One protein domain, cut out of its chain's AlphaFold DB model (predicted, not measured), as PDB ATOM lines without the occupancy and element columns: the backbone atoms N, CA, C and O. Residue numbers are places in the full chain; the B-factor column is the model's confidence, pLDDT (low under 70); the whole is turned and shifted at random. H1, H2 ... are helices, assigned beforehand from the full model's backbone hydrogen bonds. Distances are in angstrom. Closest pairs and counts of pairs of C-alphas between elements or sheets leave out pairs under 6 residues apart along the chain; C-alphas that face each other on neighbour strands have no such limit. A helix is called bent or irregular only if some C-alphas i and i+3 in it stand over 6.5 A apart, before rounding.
ATOM      1  N   LYS A   4      39.274  75.574 277.115       60.59
ATOM      2  CA  LYS A   4      39.562  74.874 278.376       60.59
ATOM      3  C   LYS A   4      40.561  73.720 278.192       60.59
ATOM      4  O   LYS A   4      41.559  73.679 278.898       60.59
ATOM      5  N   LEU A   5      40.349  72.861 277.189       62.34
ATOM      6  CA  LEU A   5      41.245  71.739 276.874       62.34
ATOM      7  C   LEU A   5      42.637  72.237 276.487       62.34
ATOM      8  O   LEU A   5      43.633  71.756 277.002       62.34
ATOM      9  N   ALA A   6      42.721  73.267 275.643       62.06
ATOM     10  CA  ALA A   6      44.015  73.844 275.275       62.06
ATOM     11  C   ALA A   6      44.803  74.367 276.494       62.06
ATOM     12  O   ALA A   6      46.023  74.260 276.516       62.06
ATOM     13  N   THR A   7      44.117  74.891 277.516       67.25
ATOM     14  CA  THR A   7      44.761  75.406 278.736       67.25
ATOM     15  C   THR A   7      45.265  74.275 279.634       67.25
ATOM     16  O   THR A   7      46.401  74.329 280.090       67.25
ATOM     17  N   GLU A   8      44.472  73.219 279.840       73.31
ATOM     18  CA  GLU A   8      44.889  72.063 280.652       73.31
ATOM     19  C   GLU A   8      46.089  71.329 280.041       73.31
ATOM     20  O   GLU A   8      47.008  70.943 280.760       73.31
ATOM     21  N   TYR A   9      46.134  71.208 278.711       74.88
ATOM     22  CA  TYR A   9      47.267  70.590 278.021       74.88
ATOM     23  C   TYR A   9      48.547  71.409 278.185       74.88
ATOM     24  O   TYR A   9      49.604  70.825 278.382       74.88
ATOM     25  N   ILE A  10      48.468  72.743 278.150       72.38
ATOM     26  CA  ILE A  10      49.631  73.622 278.362       72.38
ATOM     27  C   ILE A  10      50.143  73.545 279.810       72.38
ATOM     28  O   ILE A  10      51.337  73.706 280.045       72.38
ATOM     29  N   GLU A  11      49.261  73.312 280.785       77.31
ATOM     30  CA  GLU A  11      49.650  73.180 282.195       77.31
ATOM     31  C   GLU A  11      50.289  71.825 282.528       77.31
ATOM     32  O   GLU A  11      51.137  71.759 283.416       77.31
ATOM     33  N   VAL A  12      49.864  70.755 281.851       81.50
ATOM     34  CA  VAL A  12      50.298  69.376 282.129       81.50
ATOM     35  C   VAL A  12      51.453  68.941 281.223       81.50
ATOM     36  O   VAL A  12      52.351  68.236 281.671       81.50
ATOM     37  N   LEU A  13      51.433  69.338 279.949       85.44
ATOM     38  CA  LEU A  13      52.416  68.935 278.944       85.44
ATOM     39  C   LEU A  13      53.419  70.070 278.754       85.44
ATOM     40  O   LEU A  13      53.079  71.181 278.352       85.44
ATOM     41  N   SER A  14      54.682  69.777 279.037       76.81
ATOM     42  CA  SER A  14      55.730  70.780 279.244       76.81
ATOM     43  C   SER A  14      56.223  71.407 277.939       76.81
ATOM     44  O   SER A  14      56.898  72.439 277.950       76.81
ATOM     45  N   ASN A  15      55.970  70.747 276.804       82.94
ATOM     46  CA  ASN A  15      56.434  71.164 275.485       82.94
ATOM     47  C   ASN A  15      55.632  70.505 274.347       82.94
ATOM     48  O   ASN A  15      54.854  69.571 274.542       82.94
ATOM     49  N   GLU A  16      55.870  70.986 273.125       84.94
ATOM     50  CA  GLU A  16      55.210  70.496 271.912       84.94
ATOM     51  C   GLU A  16      55.488  69.010 271.633       84.94
ATOM     52  O   GLU A  16      54.582  68.301 271.203       84.94
ATOM     53  N   ASN A  17      56.691  68.502 271.928       86.69
ATOM     54  CA  ASN A  17      57.011  67.088 271.707       86.69
ATOM     55  C   ASN A  17      56.199  66.167 272.630       86.69
ATOM     56  O   ASN A  17      55.721  65.128 272.179       86.69
ATOM     57  N   GLU A  18      56.008  66.545 273.895       87.12
ATOM     58  CA  GLU A  18      55.165  65.804 274.844       87.12
ATOM     59  C   GLU A  18      53.702  65.792 274.400       87.12
ATOM     60  O   GLU A  18      53.069  64.736 274.401       87.12
ATOM     61  N   MET A  19      53.193  66.933 273.930       88.56
ATOM     62  CA  MET A  19      51.845  67.025 273.368       88.56
ATOM     63  C   MET A  19      51.667  66.134 272.136       88.56
ATOM     64  O   MET A  19      50.685  65.400 272.047       88.56
ATOM     65  N   GLN A  20      52.623  66.149 271.205       89.38
ATOM     66  CA  GLN A  20      52.572  65.286 270.025       89.38
ATOM     67  C   GLN A  20      52.653  63.802 270.401       89.38
ATOM     68  O   GLN A  20      51.887  63.000 269.873       89.38
ATOM     69  N   ASN A  21      53.527  63.424 271.340       91.00
ATOM     70  CA  ASN A  21      53.638  62.042 271.814       91.00
ATOM     71  C   ASN A  21      52.352  61.559 272.502       91.00
ATOM     72  O   ASN A  21      51.921  60.431 272.257       91.00
ATOM     73  N   PHE A  22      51.727  62.411 273.320       93.81
ATOM     74  CA  PHE A  22      50.448  62.125 273.964       93.81
ATOM     75  C   PHE A  22      49.361  61.847 272.921       93.81
ATOM     76  O   PHE A  22      48.813  60.749 272.894       93.81
ATOM     77  N   LEU A  23      49.120  62.802 272.013       92.00
ATOM     78  CA  LEU A  23      48.086  62.692 270.978       92.00
ATOM     79  C   LEU A  23      48.326  61.501 270.046       92.00
ATOM     80  O   LEU A  23      47.395  60.793 269.674       92.00
ATOM     81  N   HIS A  24      49.582  61.266 269.663       94.12
ATOM     82  CA  HIS A  24      49.934  60.140 268.810       94.12
ATOM     83  C   HIS A  24      49.692  58.799 269.509       94.12
ATOM     84  O   HIS A  24      49.142  57.879 268.905       94.12
ATOM     85  N   THR A  25      50.076  58.682 270.783       94.12
ATOM     86  CA  THR A  25      49.894  57.444 271.545       94.12
ATOM     87  C   THR A  25      48.411  57.149 271.751       94.12
ATOM     88  O   THR A  25      47.977  56.049 271.415       94.12
ATOM     89  N   THR A  26      47.618  58.113 272.226       94.56
ATOM     90  CA  THR A  26      46.177  57.905 272.450       94.56
ATOM     91  C   THR A  26      45.450  57.556 271.150       94.56
ATOM     92  O   THR A  26      44.673  56.603 271.125       94.56
ATOM     93  N   GLN A  27      45.773  58.223 270.035       95.44
ATOM     94  CA  GLN A  27      45.193  57.910 268.725       95.44
ATOM     95  C   GLN A  27      45.554  56.498 268.240       95.44
ATOM     96  O   GLN A  27      44.695  55.791 267.700       95.44
ATOM     97  N   ASN A  28      46.809  56.075 268.403       95.88
ATOM     98  CA  ASN A  28      47.238  54.738 267.991       95.88
ATOM     99  C   ASN A  28      46.529  53.650 268.804       95.88
ATOM    100  O   ASN A  28      46.069  52.668 268.225       95.88
ATOM    101  N   ILE A  29      46.410  53.841 270.119       95.25
ATOM    102  CA  ILE A  29      45.743  52.894 271.020       95.25
ATOM    103  C   ILE A  29      44.242  52.832 270.727       95.25
ATOM    104  O   ILE A  29      43.707  51.738 270.561       95.25
ATOM    105  N   SER A  30      43.598  53.988 270.538       95.88
ATOM    106  CA  SER A  30      42.207  54.082 270.078       95.88
ATOM    107  C   SER A  30      41.978  53.262 268.809       95.88
ATOM    108  O   SER A  30      41.157  52.349 268.769       95.88
ATOM    109  N   THR A  31      42.791  53.525 267.783       97.06
ATOM    110  CA  THR A  31      42.688  52.862 266.477       97.06
ATOM    111  C   THR A  31      42.916  51.357 266.588       97.06
ATOM    112  O   THR A  31      42.242  50.569 265.925       97.06
ATOM    113  N   PHE A  32      43.875  50.940 267.413       96.81
ATOM    114  CA  PHE A  32      44.188  49.536 267.634       96.81
ATOM    115  C   PHE A  32      43.011  48.777 268.264       96.81
ATOM    116  O   PHE A  32      42.587  47.757 267.720       96.81
ATOM    117  N   PHE A  33      42.434  49.292 269.351       95.62
ATOM    118  CA  PHE A  33      41.325  48.626 270.038       95.62
ATOM    119  C   PHE A  33      39.997  48.721 269.277       95.62
ATOM    120  O   PHE A  33      39.255  47.737 269.250       95.62
ATOM    121  N   GLU A  34      39.731  49.818 268.565       96.69
ATOM    122  CA  GLU A  34      38.589  49.886 267.643       96.69
ATOM    123  C   GLU A  34      38.716  48.846 266.521       96.69
ATOM    124  O   GLU A  34      37.764  48.133 266.206       96.69
ATOM    125  N   ASN A  35      39.916  48.660 265.959       96.62
ATOM    126  CA  ASN A  35      40.143  47.612 264.963       96.62
ATOM    127  C   ASN A  35      39.876  46.208 265.517       96.62
ATOM    128  O   ASN A  35      39.290  45.386 264.810       96.62
ATOM    129  N   ILE A  36      40.278  45.924 266.760       96.12
ATOM    130  CA  ILE A  36      39.934  44.663 267.430       96.12
ATOM    131  C   ILE A  36      38.413  44.530 267.506       96.12
ATOM    132  O   ILE A  36      37.870  43.532 267.029       96.12
ATOM    133  N   ARG A  37      37.732  45.550 268.040       94.31
ATOM    134  CA  ARG A  37      36.278  45.589 268.235       94.31
ATOM    135  C   ARG A  37      35.506  45.331 266.937       94.31
ATOM    136  O   ARG A  37      34.589  44.512 266.931       94.31
ATOM    137  N   TYR A  38      35.914  45.949 265.828       94.06
ATOM    138  CA  TYR A  38      35.282  45.772 264.515       94.06
ATOM    139  C   TYR A  38      35.528  44.404 263.874       94.06
ATOM    140  O   TYR A  38      34.731  43.966 263.041       94.06
ATOM    141  N   LYS A  39      36.628  43.733 264.224       95.50
ATOM    142  CA  LYS A  39      37.010  42.443 263.636       95.50
ATOM    143  C   LYS A  39      36.490  41.233 264.412       95.50
ATOM    144  O   LYS A  39      36.579  40.117 263.898       95.50
ATOM    145  N   LEU A  40      35.947  41.423 265.618       94.00
ATOM    146  CA  LEU A  40      35.413  40.324 266.423       94.00
ATOM    147  C   LEU A  40      34.365  39.513 265.626       94.00
ATOM    148  O   LEU A  40      33.446  40.083 265.033       94.00
ATOM    149  N   PRO A  41      34.463  38.172 265.604       90.69
ATOM    150  CA  PRO A  41      33.580  37.343 264.792       90.69
ATOM    151  C   PRO A  41      32.153  37.308 265.357       90.69
ATOM    152  O   PRO A  41      31.950  37.197 266.559       90.69
ATOM    153  N   PHE A  42      31.134  37.287 264.497       81.88
ATOM    154  CA  PHE A  42      29.720  37.238 264.915       81.88
ATOM    155  C   PHE A  42      29.177  35.825 265.211       81.88
ATOM    156  O   PHE A  42      27.980  35.660 265.439       81.88
ATOM    157  N   SER A  43      30.028  34.793 265.212       75.00
ATOM    158  CA  SER A  43      29.613  33.389 265.389       75.00
ATOM    159  C   SER A  43      28.940  33.114 266.741       75.00
ATOM    160  O   SER A  43      28.075  32.246 266.824       75.00
ATOM    161  N   ASN A  44      29.274  33.884 267.781       79.75
ATOM    162  CA  ASN A  44      28.467  34.020 268.990       79.75
ATOM    163  C   ASN A  44      28.247  35.507 269.272       79.75
ATOM    164  O   ASN A  44      29.070  36.166 269.907       79.75
ATOM    165  N   TYR A  45      27.118  36.019 268.790       85.44
ATOM    166  CA  TYR A  45      26.799  37.440 268.854       85.44
ATOM    167  C   TYR A  45      26.799  37.996 270.289       85.44
ATOM    168  O   TYR A  45      27.263  39.110 270.493       85.44
ATOM    169  N   ARG A  46      26.365  37.226 271.299       87.81
ATOM    170  CA  ARG A  46      26.370  37.692 272.698       87.81
ATOM    171  C   ARG A  46      27.777  37.788 273.280       87.81
ATOM    172  O   ARG A  46      28.091  38.782 273.920       87.81
ATOM    173  N   ARG A  47      28.635  36.792 273.031       89.94
ATOM    174  CA  ARG A  47      30.045  36.857 273.453       89.94
ATOM    175  C   ARG A  47      30.744  38.048 272.807       89.94
ATOM    176  O   ARG A  47      31.486  38.770 273.459       89.94
ATOM    177  N   THR A  48      30.492  38.253 271.521       91.94
ATOM    178  CA  THR A  48      31.059  39.373 270.772       91.94
ATOM    179  C   THR A  48      30.550  40.713 271.278       91.94
ATOM    180  O   THR A  48      31.358  41.617 271.443       91.94
ATOM    181  N   ALA A  49      29.257  40.826 271.592       90.19
ATOM    182  CA  ALA A  49      28.698  42.013 272.227       90.19
ATOM    183  C   ALA A  49      29.355  42.289 273.587       90.19
ATOM    184  O   ALA A  49      29.815  43.400 273.798       90.19
ATOM    185  N   PHE A  50      29.515  41.275 274.445       90.25
ATOM    186  CA  PHE A  50      30.189  41.413 275.742       90.25
ATOM    187  C   PHE A  50      31.643  41.894 275.618       90.25
ATOM    188  O   PHE A  50      32.026  42.877 276.242       90.25
ATOM    189  N   ILE A  51      32.453  41.244 274.772       91.94
ATOM    190  CA  ILE A  51      33.851  41.657 274.553       91.94
ATOM    191  C   ILE A  51      33.904  43.075 273.956       91.94
ATOM    192  O   ILE A  51      34.739  43.882 274.350       91.94
ATOM    193  N   SER A  52      33.007  43.383 273.015       93.00
ATOM    194  CA  SER A  52      32.917  44.695 272.366       93.00
ATOM    195  C   SER A  52      32.505  45.811 273.328       93.00
ATOM    196  O   SER A  52      33.020  46.919 273.197       93.00
ATOM    197  N   ALA A  53      31.605  45.530 274.275       90.81
ATOM    198  CA  ALA A  53      31.164  46.477 275.294       90.81
ATOM    199  C   ALA A  53      32.329  46.859 276.214       90.81
ATOM    200  O   ALA A  53      32.672  48.029 276.282       90.81
ATOM    201  N   ILE A  54      33.054  45.872 276.753       90.50
ATOM    202  CA  ILE A  54      34.217  46.119 277.628       90.50
ATOM    203  C   ILE A  54      35.323  46.910 276.916       90.50
ATOM    204  O   ILE A  54      35.939  47.791 277.508       90.50
ATOM    205  N   ILE A  55      35.598  46.612 275.639       92.50
ATOM    206  CA  ILE A  55      36.552  47.414 274.853       92.50
ATOM    207  C   ILE A  55      36.031  48.848 274.676       92.50
ATOM    208  O   ILE A  55      36.819  49.788 274.700       92.50
ATOM    209  N   GLY A  56      34.720  49.016 274.490       91.12
ATOM    210  CA  GLY A  56      34.071  50.323 274.427       91.12
ATOM    211  C   GLY A  56      34.230  51.119 275.722       91.12
ATOM    212  O   GLY A  56      34.618  52.280 275.649       91.12
ATOM    213  N   ASP A  57      34.010  50.489 276.874       88.75
ATOM    214  CA  ASP A  57      34.166  51.117 278.192       88.75
ATOM    215  C   ASP A  57      35.618  51.554 278.424       88.75
ATOM    216  O   ASP A  57      35.871  52.696 278.799       88.75
ATOM    217  N   PHE A  58      36.584  50.694 278.077       90.50
ATOM    218  CA  PHE A  58      38.006  51.048 278.093       90.50
ATOM    219  C   PHE A  58      38.313  52.273 277.224       90.50
ATOM    220  O   PHE A  58      39.020  53.180 277.658       90.50
ATOM    221  N   LEU A  59      37.821  52.296 275.981       92.38
ATOM    222  CA  LEU A  59      38.040  53.424 275.078       92.38
ATOM    223  C   LEU A  59      37.423  54.704 275.645       92.38
ATOM    224  O   LEU A  59      38.059  55.754 275.601       92.38
ATOM    225  N   TRP A  60      36.227  54.619 276.220       90.38
ATOM    226  CA  TRP A  60      35.578  55.777 276.812       90.38
ATOM    227  C   TRP A  60      36.366  56.314 278.014       90.38
ATOM    228  O   TRP A  60      36.753  57.478 278.006       90.38
ATOM    229  N   ASP A  61      36.702  55.480 278.995       88.25
ATOM    230  CA  ASP A  61      37.438  55.922 280.186       88.25
ATOM    231  C   ASP A  61      38.846  56.415 279.841       88.25
ATOM    232  O   ASP A  61      39.256  57.522 280.192       88.25
ATOM    233  N   MET A  62      39.610  55.580 279.141       89.75
ATOM    234  CA  MET A  62      41.042  55.797 278.991       89.75
ATOM    235  C   MET A  62      41.367  56.721 277.829       89.75
ATOM    236  O   MET A  62      42.378  57.403 277.885       89.75
ATOM    237  N   ILE A  63      40.558  56.766 276.770       92.00
ATOM    238  CA  ILE A  63      40.869  57.539 275.559       92.00
ATOM    239  C   ILE A  63      39.965  58.764 275.401       92.00
ATOM    240  O   ILE A  63      40.427  59.756 274.834       92.00
ATOM    241  N   ASP A  64      38.741  58.754 275.929       89.12
ATOM    242  CA  ASP A  64      37.857  59.921 275.857       89.12
ATOM    243  C   ASP A  64      37.862  60.728 277.163       89.12
ATOM    244  O   ASP A  64      38.101  61.938 277.125       89.12
ATOM    245  N   GLU A  65      37.637  60.107 278.321       88.94
ATOM    246  CA  GLU A  65      37.474  60.818 279.596       88.94
ATOM    247  C   GLU A  65      38.799  61.411 280.089       88.94
ATOM    248  O   GLU A  65      38.871  62.622 280.337       88.94
ATOM    249  N   VAL A  66      39.881  60.617 280.122       89.81
ATOM    250  CA  VAL A  66      41.208  61.116 280.532       89.81
ATOM    251  C   VAL A  66      41.632  62.340 279.714       89.81
ATOM    252  O   VAL A  66      41.900  63.381 280.312       89.81
ATOM    253  N   PRO A  67      41.644  62.331 278.368       88.50
ATOM    254  CA  PRO A  67      42.024  63.522 277.605       88.50
ATOM    255  C   PRO A  67      41.082  64.724 277.766       88.50
ATOM    256  O   PRO A  67      41.522  65.850 277.510       88.50
ATOM    257  N   ASN A  68      39.822  64.515 278.167       88.06
ATOM    258  CA  ASN A  68      38.841  65.584 278.381       88.06
ATOM    259  C   ASN A  68      38.927  66.249 279.767       88.06
ATOM    260  O   ASN A  68      38.482  67.392 279.917       88.06
ATOM    261  N   ASN A  69      39.513  65.564 280.751       88.81
ATOM    262  CA  ASN A  69      39.698  66.036 282.126       88.81
ATOM    263  C   ASN A  69      41.145  65.804 282.619       88.81
ATOM    264  O   ASN A  69      41.397  65.489 283.786       88.81
ATOM    265  N   LEU A  70      42.106  65.975 281.704       89.19
ATOM    266  CA  LEU A  70      43.480  65.469 281.790       89.19
ATOM    267  C   LEU A  70      44.159  65.736 283.127       89.19
ATOM    268  O   LEU A  70      44.717  64.831 283.739       89.19
ATOM    269  N   LYS A  71      44.111  66.982 283.600       90.44
ATOM    270  CA  LYS A  71      44.794  67.361 284.838       90.44
ATOM    271  C   LYS A  71      44.228  66.638 286.057       90.44
ATOM    272  O   LYS A  71      44.993  66.256 286.938       90.44
ATOM    273  N   ASN A  72      42.910  66.497 286.150       90.44
ATOM    274  CA  ASN A  72      42.287  65.869 287.312       90.44
ATOM    275  C   ASN A  72      42.484  64.354 287.276       90.44
ATOM    276  O   ASN A  72      42.920  63.798 288.280       90.44
ATOM    277  N   GLU A  73      42.259  63.724 286.122       91.06
ATOM    278  CA  GLU A  73      42.423  62.275 285.961       91.06
ATOM    279  C   GLU A  73      43.876  61.844 286.206       91.06
ATOM    280  O   GLU A  73      44.132  60.937 286.998       91.06
ATOM    281  N   LEU A  74      44.851  62.568 285.635       90.88
ATOM    282  CA  LEU A  74      46.273  62.316 285.892       90.88
ATOM    283  C   LEU A  74      46.641  62.451 287.364       90.88
ATOM    284  O   LEU A  74      47.355  61.599 287.881       90.88
ATOM    285  N   ASN A  75      46.174  63.491 288.056       90.56
ATOM    286  CA  ASN A  75      46.469  63.654 289.481       90.56
ATOM    287  C   ASN A  75      45.815  62.579 290.350       90.56
ATOM    288  O   ASN A  75      46.351  62.260 291.407       90.56
ATOM    289  N   TYR A  76      44.663  62.054 289.937       90.19
ATOM    290  CA  TYR A  76      43.922  61.078 290.722       90.19
ATOM    291  C   TYR A  76      44.479  59.657 290.571       90.19
ATOM    292  O   TYR A  76      44.638  58.965 291.574       90.19
ATOM    293  N   TYR A  77      44.803  59.235 289.346       88.69
ATOM    294  CA  TYR A  77      45.216  57.854 289.058       88.69
ATOM    295  C   TYR A  77      46.722  57.682 288.813       88.69
ATOM    296  O   TYR A  77      47.246  56.589 289.007       88.69
ATOM    297  N   TRP A  78      47.435  58.744 288.418       91.81
ATOM    298  CA  TRP A  78      48.835  58.667 287.969       91.81
ATOM    299  C   TRP A  78      49.768  59.669 288.660       91.81
ATOM    300  O   TRP A  78      50.835  59.969 288.128       91.81
ATOM    301  N   ASP A  79      49.389  60.230 289.813       90.19
ATOM    302  CA  ASP A  79      50.168  61.247 290.547       90.19
ATOM    303  C   ASP A  79      50.615  62.441 289.667       90.19
ATOM    304  O   ASP A  79      51.681  63.035 289.852       90.19
ATOM    305  N   GLY A  80      49.812  62.778 288.654       88.75
ATOM    306  CA  GLY A  80      50.089  63.832 287.676       88.75
ATOM    307  C   GLY A  80      51.061  63.426 286.558       88.75
ATOM    308  O   GLY A  80      51.425  64.264 285.733       88.75
ATOM    309  N   ASN A  81      51.496  62.165 286.503       90.19
ATOM    310  CA  ASN A  81      52.508  61.684 285.569       90.19
ATOM    311  C   ASN A  81      51.899  61.182 284.253       90.19
ATOM    312  O   ASN A  81      51.436  60.046 284.137       90.19
ATOM    313  N   VAL A  82      52.003  62.009 283.212       91.75
ATOM    314  CA  VAL A  82      51.559  61.647 281.861       91.75
ATOM    315  C   VAL A  82      52.285  60.421 281.297       91.75
ATOM    316  O   VAL A  82      51.675  59.626 280.590       91.75
ATOM    317  N   ASN A  83      53.573  60.229 281.600       91.94
ATOM    318  CA  ASN A  83      54.327  59.101 281.054       91.94
ATOM    319  C   ASN A  83      53.849  57.779 281.649       91.94
ATOM    320  O   ASN A  83      53.734  56.817 280.900       91.94
ATOM    321  N   SER A  84      53.502  57.750 282.938       92.12
ATOM    322  CA  SER A  84      52.918  56.563 283.571       92.12
ATOM    323  C   SER A  84      51.604  56.162 282.900       92.12
ATOM    324  O   SER A  84      51.436  55.002 282.539       92.12
ATOM    325  N   TYR A  85      50.731  57.131 282.622       93.31
ATOM    326  CA  TYR A  85      49.506  56.899 281.854       93.31
ATOM    327  C   TYR A  85      49.788  56.375 280.429       93.31
ATOM    328  O   TYR A  85      49.185  55.402 279.980       93.31
ATOM    329  N   LEU A  86      50.739  56.976 279.701       93.50
ATOM    330  CA  LEU A  86      51.085  56.530 278.344       93.50
ATOM    331  C   LEU A  86      51.763  55.149 278.315       93.50
ATOM    332  O   LEU A  86      51.619  54.423 277.330       93.50
ATOM    333  N   GLU A  87      52.533  54.801 279.342       92.62
ATOM    334  CA  GLU A  87      53.136  53.475 279.510       92.62
ATOM    335  C   GLU A  87      52.068  52.413 279.767       92.62
ATOM    336  O   GLU A  87      52.107  51.359 279.133       92.62
ATOM    337  N   GLU A  88      51.077  52.720 280.603       91.00
ATOM    338  CA  GLU A  88      49.936  51.844 280.865       91.00
ATOM    339  C   GLU A  88      49.063  51.640 279.616       91.00
ATOM    340  O   GLU A  88      48.738  50.514 279.246       91.00
ATOM    341  N   LEU A  89      48.764  52.698 278.856       91.88
ATOM    342  CA  LEU A  89      48.063  52.534 277.578       91.88
ATOM    343  C   LEU A  89      48.799  51.578 276.625       91.88
ATOM    344  O   LEU A  89      48.185  50.750 275.945       91.88
ATOM    345  N   LYS A  90      50.130  51.688 276.565       92.56
ATOM    346  CA  LYS A  90      50.962  50.816 275.729       92.56
ATOM    347  C   LYS A  90      50.981  49.384 276.255       92.56
ATOM    348  O   LYS A  90      50.954  48.468 275.429       92.56
ATOM    349  N   SER A  91      50.998  49.169 277.573       90.44
ATOM    350  CA  SER A  91      50.951  47.814 278.135       90.44
ATOM    351  C   SER A  91      49.668  47.096 277.724       90.44
ATOM    352  O   SER A  91      49.759  45.966 277.251       90.44
ATOM    353  N   TYR A  92      48.513  47.772 277.723       88.81
ATOM    354  CA  TYR A  92      47.265  47.163 277.246       88.81
ATOM    355  C   TYR A  92      47.339  46.693 275.791       88.81
ATOM    356  O   TYR A  92      46.854  45.607 275.472       88.81
ATOM    357  N   SER A  93      47.986  47.455 274.900       90.44
ATOM    358  CA  SER A  93      48.169  47.009 273.510       90.44
ATOM    359  C   SER A  93      49.082  45.785 273.393       90.44
ATOM    360  O   SER A  93      48.777  44.862 272.635       90.44
ATOM    361  N   ASN A  94      50.150  45.723 274.193       89.75
ATOM    362  CA  ASN A  94      51.050  44.568 274.244       89.75
ATOM    363  C   ASN A  94      50.362  43.332 274.846       89.75
ATOM    364  O   ASN A  94      50.700  42.198 274.516       89.75
ATOM    365  N   GLU A  95      49.373  43.547 275.710       88.88
ATOM    366  CA  GLU A  95      48.634  42.504 276.417       88.88
ATOM    367  C   GLU A  95      47.296  42.159 275.751       88.88
ATOM    368  O   GLU A  95      46.534  41.351 276.283       88.88
ATOM    369  N   ALA A  96      47.007  42.696 274.563       90.81
ATOM    370  CA  ALA A  96      45.719  42.535 273.893       90.81
ATOM    371  C   ALA A  96      45.316  41.064 273.691       90.81
ATOM    372  O   ALA A  96      44.168  40.697 273.945       90.81
ATOM    373  N   THR A  97      46.256  40.182 273.328       91.50
ATOM    374  CA  THR A  97      46.004  38.728 273.269       91.50
ATOM    375  C   THR A  97      45.501  38.190 274.608       91.50
ATOM    376  O   THR A  97      44.576  37.371 274.644       91.50
ATOM    377  N   ASN A  98      46.097  38.628 275.719       86.69
ATOM    378  CA  ASN A  98      45.703  38.209 277.061       86.69
ATOM    379  C   ASN A  98      44.313  38.735 277.393       86.69
ATOM    380  O   ASN A  98      43.467  37.935 277.778       86.69
ATOM    381  N   ILE A  99      44.061  40.020 277.147       88.31
ATOM    382  CA  ILE A  99      42.770  40.672 277.383       88.31
ATOM    383  C   ILE A  99      41.653  39.927 276.648       88.31
ATOM    384  O   ILE A  99      40.717  39.439 277.277       88.31
ATOM    385  N   ILE A 100      41.775  39.729 275.333       91.69
ATOM    386  CA  ILE A 100      40.733  39.053 274.543       91.69
ATOM    387  C   ILE A 100      40.536  37.600 274.987       91.69
ATOM    388  O   ILE A 100      39.402  37.126 275.078       91.69
ATOM    389  N   THR A 101      41.619  36.898 275.324       90.00
ATOM    390  CA  THR A 101      41.528  35.531 275.857       90.00
ATOM    391  C   THR A 101      40.806  35.488 277.202       90.00
ATOM    392  O   THR A 101      39.962  34.621 277.427       90.00
ATOM    393  N   ASN A 102      41.114  36.432 278.086       86.06
ATOM    394  CA  ASN A 102      40.544  36.533 279.420       86.06
ATOM    395  C   ASN A 102      39.039  36.810 279.351       86.06
ATOM    396  O   ASN A 102      38.257  36.084 279.963       86.06
ATOM    397  N   LEU A 103      38.630  37.777 278.527       88.62
ATOM    398  CA  LEU A 103      37.220  38.105 278.308       88.62
ATOM    399  C   LEU A 103      36.444  36.938 277.689       88.62
ATOM    400  O   LEU A 103      35.319  36.651 278.096       88.62
ATOM    401  N   PHE A 104      37.060  36.222 276.743       90.81
ATOM    402  CA  PHE A 104      36.476  35.020 276.152       90.81
ATOM    403  C   PHE A 104      36.201  33.945 277.210       90.81
ATOM    404  O   PHE A 104      35.100  33.394 277.265       90.81
ATOM    405  N   ILE A 105      37.204  33.635 278.039       87.69
ATOM    406  CA  ILE A 105      37.100  32.601 279.073       87.69
ATOM    407  C   ILE A 105      36.072  33.005 280.125       87.69
ATOM    408  O   ILE A 105      35.227  32.184 280.475       87.69
ATOM    409  N   PHE A 106      36.108  34.257 280.584       84.50
ATOM    410  CA  PHE A 106      35.162  34.760 281.574       84.50
ATOM    411  C   PHE A 106      33.718  34.636 281.086       84.50
ATOM    412  O   PHE A 106      32.879  34.080 281.792       84.50
ATOM    413  N   TYR A 107      33.435  35.073 279.856       86.56
ATOM    414  CA  TYR A 107      32.098  34.942 279.284       86.56
ATOM    415  C   TYR A 107      31.615  33.480 279.288       86.56
ATOM    416  O   TYR A 107      30.487  33.174 279.679       86.56
ATOM    417  N   ASP A 108      32.482  32.558 278.872       85.06
ATOM    418  CA  ASP A 108      32.156  31.136 278.802       85.06
ATOM    419  C   ASP A 108      31.960  30.493 280.187       85.06
ATOM    420  O   ASP A 108      31.100  29.620 280.333       85.06
ATOM    421  N   GLU A 109      32.749  30.890 281.189       81.50
ATOM    422  CA  GLU A 109      32.638  30.408 282.572       81.50
ATOM    423  C   GLU A 109      31.358  30.917 283.241       81.50
ATOM    424  O   GLU A 109      30.635  30.124 283.844       81.50
ATOM    425  N   THR A 110      31.045  32.199 283.074       77.44
ATOM    426  CA  THR A 110      29.928  32.859 283.760       77.44
ATOM    427  C   THR A 110      28.580  32.552 283.110       77.44
ATOM    428  O   THR A 110      27.599  32.287 283.803       77.44
ATOM    429  N   PHE A 111      28.499  32.560 281.777       78.25
ATOM    430  CA  PHE A 111      27.205  32.514 281.088       78.25
ATOM    431  C   PHE A 111      26.931  31.172 280.418       78.25
ATOM    432  O   PHE A 111      25.836  30.623 280.535       78.25
ATOM    433  N   CYS A 112      27.927  30.585 279.753       75.44
ATOM    434  CA  CYS A 112      27.711  29.317 279.058       75.44
ATOM    435  C   CYS A 112      27.696  28.118 280.013       75.44
ATOM    436  O   CYS A 112      26.843  27.245 279.866       75.44
ATOM    437  N   ASN A 113      28.605  28.056 280.992       68.50
ATOM    438  CA  ASN A 113      28.671  26.909 281.905       68.50
ATOM    439  C   ASN A 113      27.533  26.902 282.940       68.50
ATOM    440  O   ASN A 113      27.096  25.830 283.355       68.50
ATOM    441  N   GLU A 114      27.016  28.070 283.330       61.03
ATOM    442  CA  GLU A 114      25.905  28.175 284.289       61.03
ATOM    443  C   GLU A 114      24.514  28.032 283.638       61.03
ATOM    444  O   GLU A 114      23.501  28.151 284.325       61.03
ATOM    445  N   ASN A 115      24.435  27.776 282.320       59.25
ATOM    446  CA  ASN A 115      23.197  27.861 281.524       59.25
ATOM    447  C   ASN A 115      22.454  29.202 281.696       59.25
ATOM    448  O   ASN A 115      21.234  29.280 281.523       59.25
ATOM    449  N   LYS A 116      23.184  30.270 282.035       63.38
ATOM    450  CA  LYS A 116      22.640  31.619 282.153       63.38
ATOM    451  C   LYS A 116      22.654  32.270 280.777       63.38
ATOM    452  O   LYS A 116      23.700  32.620 280.240       63.38
ATOM    453  N   ASN A 117      21.473  32.453 280.202       65.50
ATOM    454  CA  ASN A 117      21.333  33.320 279.041       65.50
ATOM    455  C   ASN A 117      21.294  34.766 279.521       65.50
ATOM    456  O   ASN A 117      20.275  35.195 280.050       65.50
ATOM    457  N   ILE A 118      22.382  35.500 279.300       74.56
ATOM    458  CA  ILE A 118      22.373  36.955 279.430       74.56
ATOM    459  C   ILE A 118      21.541  37.557 278.288       74.56
ATOM    460  O   ILE A 118      21.701  37.192 277.109       74.56
ATOM    461  N   SER A 119      20.585  38.412 278.637       77.19
ATOM    462  CA  SER A 119      19.869  39.236 277.663       77.19
ATOM    463  C   SER A 119      20.786  40.337 277.127       77.19
ATOM    464  O   SER A 119      21.841  40.594 277.690       77.19
ATOM    465  N   PHE A 120      20.423  40.968 276.009       72.12
ATOM    466  CA  PHE A 120      21.237  42.066 275.472       72.12
ATOM    467  C   PHE A 120      21.282  43.265 276.408       72.12
ATOM    468  O   PHE A 120      22.341  43.858 276.557       72.12
ATOM    469  N   ASP A 121      20.163  43.552 277.066       75.88
ATOM    470  CA  ASP A 121      20.043  44.683 277.981       75.88
ATOM    471  C   ASP A 121      20.925  44.498 279.229       75.88
ATOM    472  O   ASP A 121      21.392  45.470 279.802       75.88
ATOM    473  N   GLU A 122      21.205  43.251 279.620       79.44
ATOM    474  CA  GLU A 122      22.079  42.922 280.754       79.44
ATOM    475  C   GLU A 122      23.571  42.888 280.383       79.44
ATOM    476  O   GLU A 122      24.412  42.840 281.279       79.44
ATOM    477  N   ILE A 123      23.928  42.864 279.087       80.94
ATOM    478  CA  ILE A 123      25.342  42.806 278.675       80.94
ATOM    479  C   ILE A 123      26.084  44.050 279.143       80.94
ATOM    480  O   ILE A 123      27.190  43.887 279.643       80.94
ATOM    481  N   ASP A 124      25.470  45.227 279.015       79.94
ATOM    482  CA  ASP A 124      26.083  46.500 279.398       79.94
ATOM    483  C   ASP A 124      26.325  46.567 280.918       79.94
ATOM    484  O   ASP A 124      27.414  46.923 281.360       79.94
ATOM    485  N   ASP A 125      25.352  46.132 281.730       78.06
ATOM    486  CA  ASP A 125      25.493  46.109 283.194       78.06
ATOM    487  C   ASP A 125      26.612  45.156 283.641       78.06
ATOM    488  O   ASP A 125      27.425  45.490 284.506       78.06
ATOM    489  N   VAL A 126      26.686  43.956 283.049       77.12
ATOM    490  CA  VAL A 126      27.709  42.977 283.445       77.12
ATOM    491  C   VAL A 126      29.074  43.283 282.827       77.12
ATOM    492  O   VAL A 126      30.097  42.944 283.427       77.12
ATOM    493  N   SER A 127      29.131  43.914 281.650       78.94
ATOM    494  CA  SER A 127      30.394  44.409 281.100       78.94
ATOM    495  C   SER A 127      30.962  45.516 281.970       78.94
ATOM    496  O   SER A 127      32.137  45.418 282.311       78.94
ATOM    497  N   ASP A 128      30.141  46.480 282.401       79.12
ATOM    498  CA  ASP A 128      30.562  47.559 283.300       79.12
ATOM    499  C   ASP A 128      30.974  47.004 284.671       79.12
ATOM    500  O   ASP A 128      32.045  47.343 285.169       79.12
ATOM    501  N   GLU A 129      30.208  46.077 285.263       76.31
ATOM    502  CA  GLU A 129      30.586  45.445 286.536       76.31
ATOM    503  C   GLU A 129      31.918  44.690 286.417       76.31
ATOM    504  O   GLU A 129      32.791  44.826 287.280       76.31
ATOM    505  N   TYR A 130      32.102  43.909 285.347       73.06
ATOM    506  CA  TYR A 130      33.351  43.191 285.110       73.06
ATOM    507  C   TYR A 130      34.511  44.161 284.883       73.06
ATOM    508  O   TYR A 130      35.571  44.017 285.494       73.06
ATOM    509  N   TYR A 131      34.306  45.159 284.030       75.94
ATOM    510  CA  TYR A 131      35.284  46.189 283.747       75.94
ATOM    511  C   TYR A 131      35.672  46.913 285.044       75.94
ATOM    512  O   TYR A 131      36.828  46.857 285.436       75.94
ATOM    513  N   ARG A 132      34.738  47.434 285.840       72.94
ATOM    514  CA  ARG A 132      35.062  48.094 287.120       72.94
ATOM    515  C   ARG A 132      35.731  47.171 288.141       72.94
ATOM    516  O   ARG A 132      36.601  47.618 288.886       72.94
ATOM    517  N   SER A 133      35.357  45.893 288.179       67.69
ATOM    518  CA  SER A 133      35.904  44.929 289.144       67.69
ATOM    519  C   SER A 133      37.335  44.486 288.826       67.69
ATOM    520  O   SER A 133      38.078  44.144 289.744       67.69
ATOM    521  N   TYR A 134      37.727  44.476 287.548       60.12
ATOM    522  CA  TYR A 134      39.029  43.961 287.101       60.12
ATOM    523  C   TYR A 134      39.944  45.031 286.489       60.12
ATOM    524  O   TYR A 134      41.166  44.890 286.547       60.12
ATOM    525  N   PHE A 135      39.393  46.118 285.951       57.00
ATOM    526  CA  PHE A 135      40.147  47.257 285.415       57.00
ATOM    527  C   PHE A 135      40.685  48.166 286.524       57.00
ATOM    528  O   PHE A 135      41.748  48.750 286.367       57.00
ATOM    529  N   ALA A 136      40.072  48.159 287.712       51.03
ATOM    530  CA  ALA A 136      40.676  48.744 288.910       51.03
ATOM    531  C   ALA A 136      41.936  47.985 289.410       51.03
ATOM    532  O   ALA A 136      42.427  48.301 290.496       51.03
ATOM    533  N   GLY A 137      42.459  46.982 288.676       48.47
ATOM    534  CA  GLY A 137      43.609  46.190 289.136       48.47
ATOM    535  C   GLY A 137      44.503  45.468 288.111       48.47
ATOM    536  O   GLY A 137      45.686  45.373 288.407       48.47
ATOM    537  N   ASN A 138      44.008  44.930 286.983       54.56
ATOM    538  CA  ASN A 138      44.789  44.396 285.835       54.56
ATOM    539  C   ASN A 138      43.887  43.497 284.959       54.56
ATOM    540  O   ASN A 138      43.742  42.301 285.222       54.56
ATOM    541  N   ILE A 139      43.319  44.009 283.863       55.78
ATOM    542  CA  ILE A 139      42.511  43.188 282.928       55.78
ATOM    543  C   ILE A 139      43.334  42.081 282.222       55.78
ATOM    544  O   ILE A 139      42.794  41.103 281.686       55.78
ATOM    545  N   SER A 140      44.660  42.210 282.235       54.47
ATOM    546  CA  SER A 140      45.599  41.249 281.664       54.47
ATOM    547  C   SER A 140      45.936  40.079 282.592       54.47
ATOM    548  O   SER A 140      46.234  38.986 282.094       54.47
ATOM    549  N   GLU A 141      45.804  40.242 283.910       54.91
ATOM    550  CA  GLU A 141      46.141  39.218 284.902       54.91
ATOM    551  C   GLU A 141      44.898  38.465 285.388       54.91
ATOM    552  O   GLU A 141      44.314  38.752 286.429       54.91
ATOM    553  N   ILE A 142      44.526  37.403 284.671       57.38
ATOM    554  CA  ILE A 142      43.738  36.329 285.285       57.38
ATOM    555  C   ILE A 142      44.703  35.327 285.921       57.38
ATOM    556  O   ILE A 142      45.548  34.739 285.239       57.38
ATOM    557  N   ALA A 143      44.521  35.060 287.218       57.75
ATOM    558  CA  ALA A 143      45.220  33.982 287.907       57.75
ATOM    559  C   ALA A 143      45.059  32.653 287.139       57.75
ATOM    560  O   ALA A 143      43.943  32.192 286.882       57.75
ATOM    561  N   ASN A 144      46.186  32.019 286.799       65.06
ATOM    562  CA  ASN A 144      46.262  30.725 286.109       65.06
ATOM    563  C   ASN A 144      45.708  30.688 284.666       65.06
ATOM    564  O   ASN A 144      45.178  29.654 284.251       65.06
ATOM    565  N   LYS A 145      45.853  31.763 283.874       73.06
ATOM    566  CA  LYS A 145      45.436  31.818 282.454       73.06
ATOM    567  C   LYS A 145      45.817  30.568 281.644       73.06
ATOM    568  O   LYS A 145      44.964  29.989 280.979       73.06
ATOM    569  N   GLU A 146      47.072  30.127 281.716       78.56
ATOM    570  CA  GLU A 146      47.557  28.946 280.983       78.56
ATOM    571  C   GLU A 146      46.789  27.675 281.365       78.56
ATOM    572  O   GLU A 146      46.358  26.918 280.495       78.56
ATOM    573  N   ALA A 147      46.537  27.471 282.661       78.38
ATOM    574  CA  ALA A 147      45.746  26.343 283.142       78.38
ATOM    575  C   ALA A 147      44.278  26.452 282.700       78.38
ATOM    576  O   ALA A 147      43.677  25.450 282.309       78.38
ATOM    577  N   LYS A 148      43.699  27.663 282.705       81.12
ATOM    578  CA  LYS A 148      42.340  27.896 282.197       81.12
ATOM    579  C   LYS A 148      42.233  27.565 280.708       81.12
ATOM    580  O   LYS A 148      41.324  26.837 280.322       81.12
ATOM    581  N   ILE A 149      43.193  28.007 279.889       85.62
ATOM    582  CA  ILE A 149      43.270  27.639 278.467       85.62
ATOM    583  C   ILE A 149      43.405  26.126 278.317       85.62
ATOM    584  O   ILE A 149      42.681  25.529 277.520       85.62
ATOM    585  N   ALA A 150      44.298  25.487 279.079       84.62
ATOM    586  CA  ALA A 150      44.519  24.046 279.008       84.62
ATOM    587  C   ALA A 150      43.223  23.253 279.248       84.62
ATOM    588  O   ALA A 150      42.966  22.291 278.517       84.62
ATOM    589  N   ASN A 151      42.390  23.721 280.185       85.81
ATOM    590  CA  ASN A 151      41.112  23.118 280.570       85.81
ATOM    591  C   ASN A 151      39.948  23.391 279.599       85.81
ATOM    592  O   ASN A 151      38.895  22.762 279.727       85.81
ATOM    593  N   LEU A 152      40.100  24.287 278.616       88.06
ATOM    594  CA  LEU A 152      39.077  24.483 277.586       88.06
ATOM    595  C   LEU A 152      38.913  23.221 276.726       88.06
ATOM    596  O   LEU A 152      39.888  22.561 276.352       88.06
ATOM    597  N   SER A 153      37.671  22.928 276.329       90.25
ATOM    598  CA  SER A 153      37.400  21.902 275.318       90.25
ATOM    599  C   SER A 153      38.064  22.267 273.985       90.25
ATOM    600  O   SER A 153      38.289  23.443 273.688       90.25
ATOM    601  N   GLN A 154      38.348  21.270 273.140       91.62
ATOM    602  CA  GLN A 154      38.954  21.525 271.827       91.62
ATOM    603  C   GLN A 154      38.093  22.458 270.960       91.62
ATOM    604  O   GLN A 154      38.623  23.291 270.229       91.62
ATOM    605  N   GLU A 155      36.769  22.353 271.073       90.62
ATOM    606  CA  GLU A 155      35.832  23.257 270.409       90.62
ATOM    607  C   GLU A 155      36.010  24.704 270.888       90.62
ATOM    608  O   GLU A 155      36.227  25.592 270.065       90.62
ATOM    609  N   LYS A 156      36.020  24.942 272.207       90.62
ATOM    610  CA  LYS A 156      36.233  26.283 272.775       90.62
ATOM    611  C   LYS A 156      37.604  26.851 272.400       90.62
ATOM    612  O   LYS A 156      37.687  28.019 272.033       90.62
ATOM    613  N   LYS A 157      38.659  26.026 272.394       92.19
ATOM    614  CA  LYS A 157      39.994  26.420 271.902       92.19
ATOM    615  C   LYS A 157      39.949  26.854 270.438       92.19
ATOM    616  O   LYS A 157      40.523  27.879 270.093       92.19
ATOM    617  N   ASN A 158      39.248  26.112 269.581       92.00
ATOM    618  CA  ASN A 158      39.113  26.470 268.168       92.00
ATOM    619  C   ASN A 158      38.364  27.797 267.985       92.00
ATOM    620  O   ASN A 158      38.762  28.596 267.140       92.00
ATOM    621  N   ILE A 159      37.320  28.055 268.779       92.44
ATOM    622  CA  ILE A 159      36.600  29.333 268.745       92.44
ATOM    623  C   ILE A 159      37.512  30.466 269.229       92.44
ATOM    624  O   ILE A 159      37.630  31.470 268.536       92.44
ATOM    625  N   LEU A 160      38.216  30.303 270.351       93.56
ATOM    626  CA  LEU A 160      39.171  31.306 270.836       93.56
ATOM    627  C   LEU A 160      40.228  31.643 269.770       93.56
ATOM    628  O   LEU A 160      40.470  32.814 269.490       93.56
ATOM    629  N   LYS A 161      40.787  30.632 269.089       93.69
ATOM    630  CA  LYS A 161      41.723  30.836 267.969       93.69
ATOM    631  C   LYS A 161      41.105  31.636 266.821       93.69
ATOM    632  O   LYS A 161      41.809  32.408 266.181       93.69
ATOM    633  N   GLN A 162      39.808  31.479 266.550       93.62
ATOM    634  CA  GLN A 162      39.111  32.294 265.550       93.62
ATOM    635  C   GLN A 162      38.987  33.755 265.988       93.62
ATOM    636  O   GLN A 162      39.201  34.627 265.155       93.62
ATOM    637  N   TYR A 163      38.686  34.023 267.265       94.69
ATOM    638  CA  TYR A 163      38.644  35.390 267.800       94.69
ATOM    639  C   TYR A 163      40.016  36.061 267.688       94.69
ATOM    640  O   TYR A 163      40.130  37.116 267.074       94.69
ATOM    641  N   LEU A 164      41.066  35.411 268.200       95.06
ATOM    642  CA  LEU A 164      42.424  35.962 268.179       95.06
ATOM    643  C   LEU A 164      42.923  36.179 266.745       95.06
ATOM    644  O   LEU A 164      43.407  37.257 266.419       95.06
ATOM    645  N   LYS A 165      42.707  35.203 265.853       95.12
ATOM    646  CA  LYS A 165      43.061  35.334 264.435       95.12
ATOM    647  C   LYS A 165      42.295  36.459 263.738       95.12
ATOM    648  O   LYS A 165      42.883  37.151 262.918       95.12
ATOM    649  N   ALA A 166      40.999  36.617 264.007       93.75
ATOM    650  CA  ALA A 166      40.200  37.668 263.381       93.75
ATOM    651  C   ALA A 166      40.704  39.061 263.774       93.75
ATOM    652  O   ALA A 166      40.735  39.954 262.936       93.75
ATOM    653  N   CYS A 167      41.157  39.221 265.016       93.56
ATOM    654  CA  CYS A 167      41.700  40.466 265.546       93.56
ATOM    655  C   CYS A 167      43.194  40.690 265.226       93.56
ATOM    656  O   CYS A 167      43.769  41.634 265.756       93.56
ATOM    657  N   ASP A 168      43.815  39.855 264.381       94.19
ATOM    658  CA  ASP A 168      45.257  39.878 264.072       94.19
ATOM    659  C   ASP A 168      46.164  39.760 265.317       94.19
ATOM    660  O   ASP A 168      47.261  40.313 265.364       94.19
TER     661      ASP A 168
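What this domain is: This is residues 4 to 168 of the 173 residues of an uncharacterized protein of Lactobacillus taiwanensis (UniProt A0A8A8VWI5). A long helical hairpin, H2 and H3, with H5 alongside H2, makes the length of an elongated body; H1 and H4 sit together at one end and H6, H8 and H9 at the other. H7 crosses H3 on its side away from H2. The printed part has 165 residues with nine named helices, H1 to H9 in order, and no named strand, an all-helix domain. It is compact, with a radius of gyration of the C-alphas of 17.5 A and spans of 53 by 29 by 28 A.

How they stand to each other: Start at H3, residues 42 to 68, which kinks by 54 degrees near residue 49 and is irregular: C-alphas 43 and 46 are 9.1 A apart. With residues 51 to 63 alone it touches residues 26 to 37 of H2, residues 16 to 39, in a hairpin at a shallow tilt of 14 degrees, closest at the C-alphas of Arg 37 and Ser 52, 5.4 A. H5, residues 82 to 94, touches residues 22 to 33 of H2, C-alphas Ile 29 and Ser 93 being closest at 6.8 A. H7, residues 120 to 135, touches residues 46 to 58 of H3 at a steep tilt of 53 degrees, Ile 54 to Ser 127 closest at 5.4 A between C-alphas. H6, residues 96 to 112, touches H3 through residues 100 to 107, closest at C-alphas Ile 51 and Leu 103, 6.2 A. H9, residues 154 to 166, touches H6, C-alphas Thr 97 and Leu 164 being closest at 6.8 A; H8, residues 145 to 151, only just touches H6, with 3 pairs of C-alphas within 8 A, Asn 102 and Lys 145 closest at 7.4 A. H1, residues 4 to 12, touches H4, residues 70 to 77, closest at C-alphas Glu 8 and Lys 71, 6.3 A. Every O i to N i+4 pair is within hydrogen-bond range in H1, H2, H4, H5, H6, H8 and H9, against 18 of 23 in H3 and 10 of 12 in H7.

Where its parts are: Find C-alpha 42 at (29.720, 37.238, 264.915); H3 spans 32.7 A to C-alpha 68 at (38.841, 65.584, 278.381). H2 spans 34.4 A, H6 22.9 A and H7 22.0 A. H9 ends at C-alpha 166, (40.200, 37.668, 263.381).

The domain as a whole: Asn 15 and Asn 115 have the C-alphas farthest apart, 54.9 A. The printed part has no cut and no long link. Look for pLDDT under 70 at residues 4 to 7, 113 to 117 and 133 to 144.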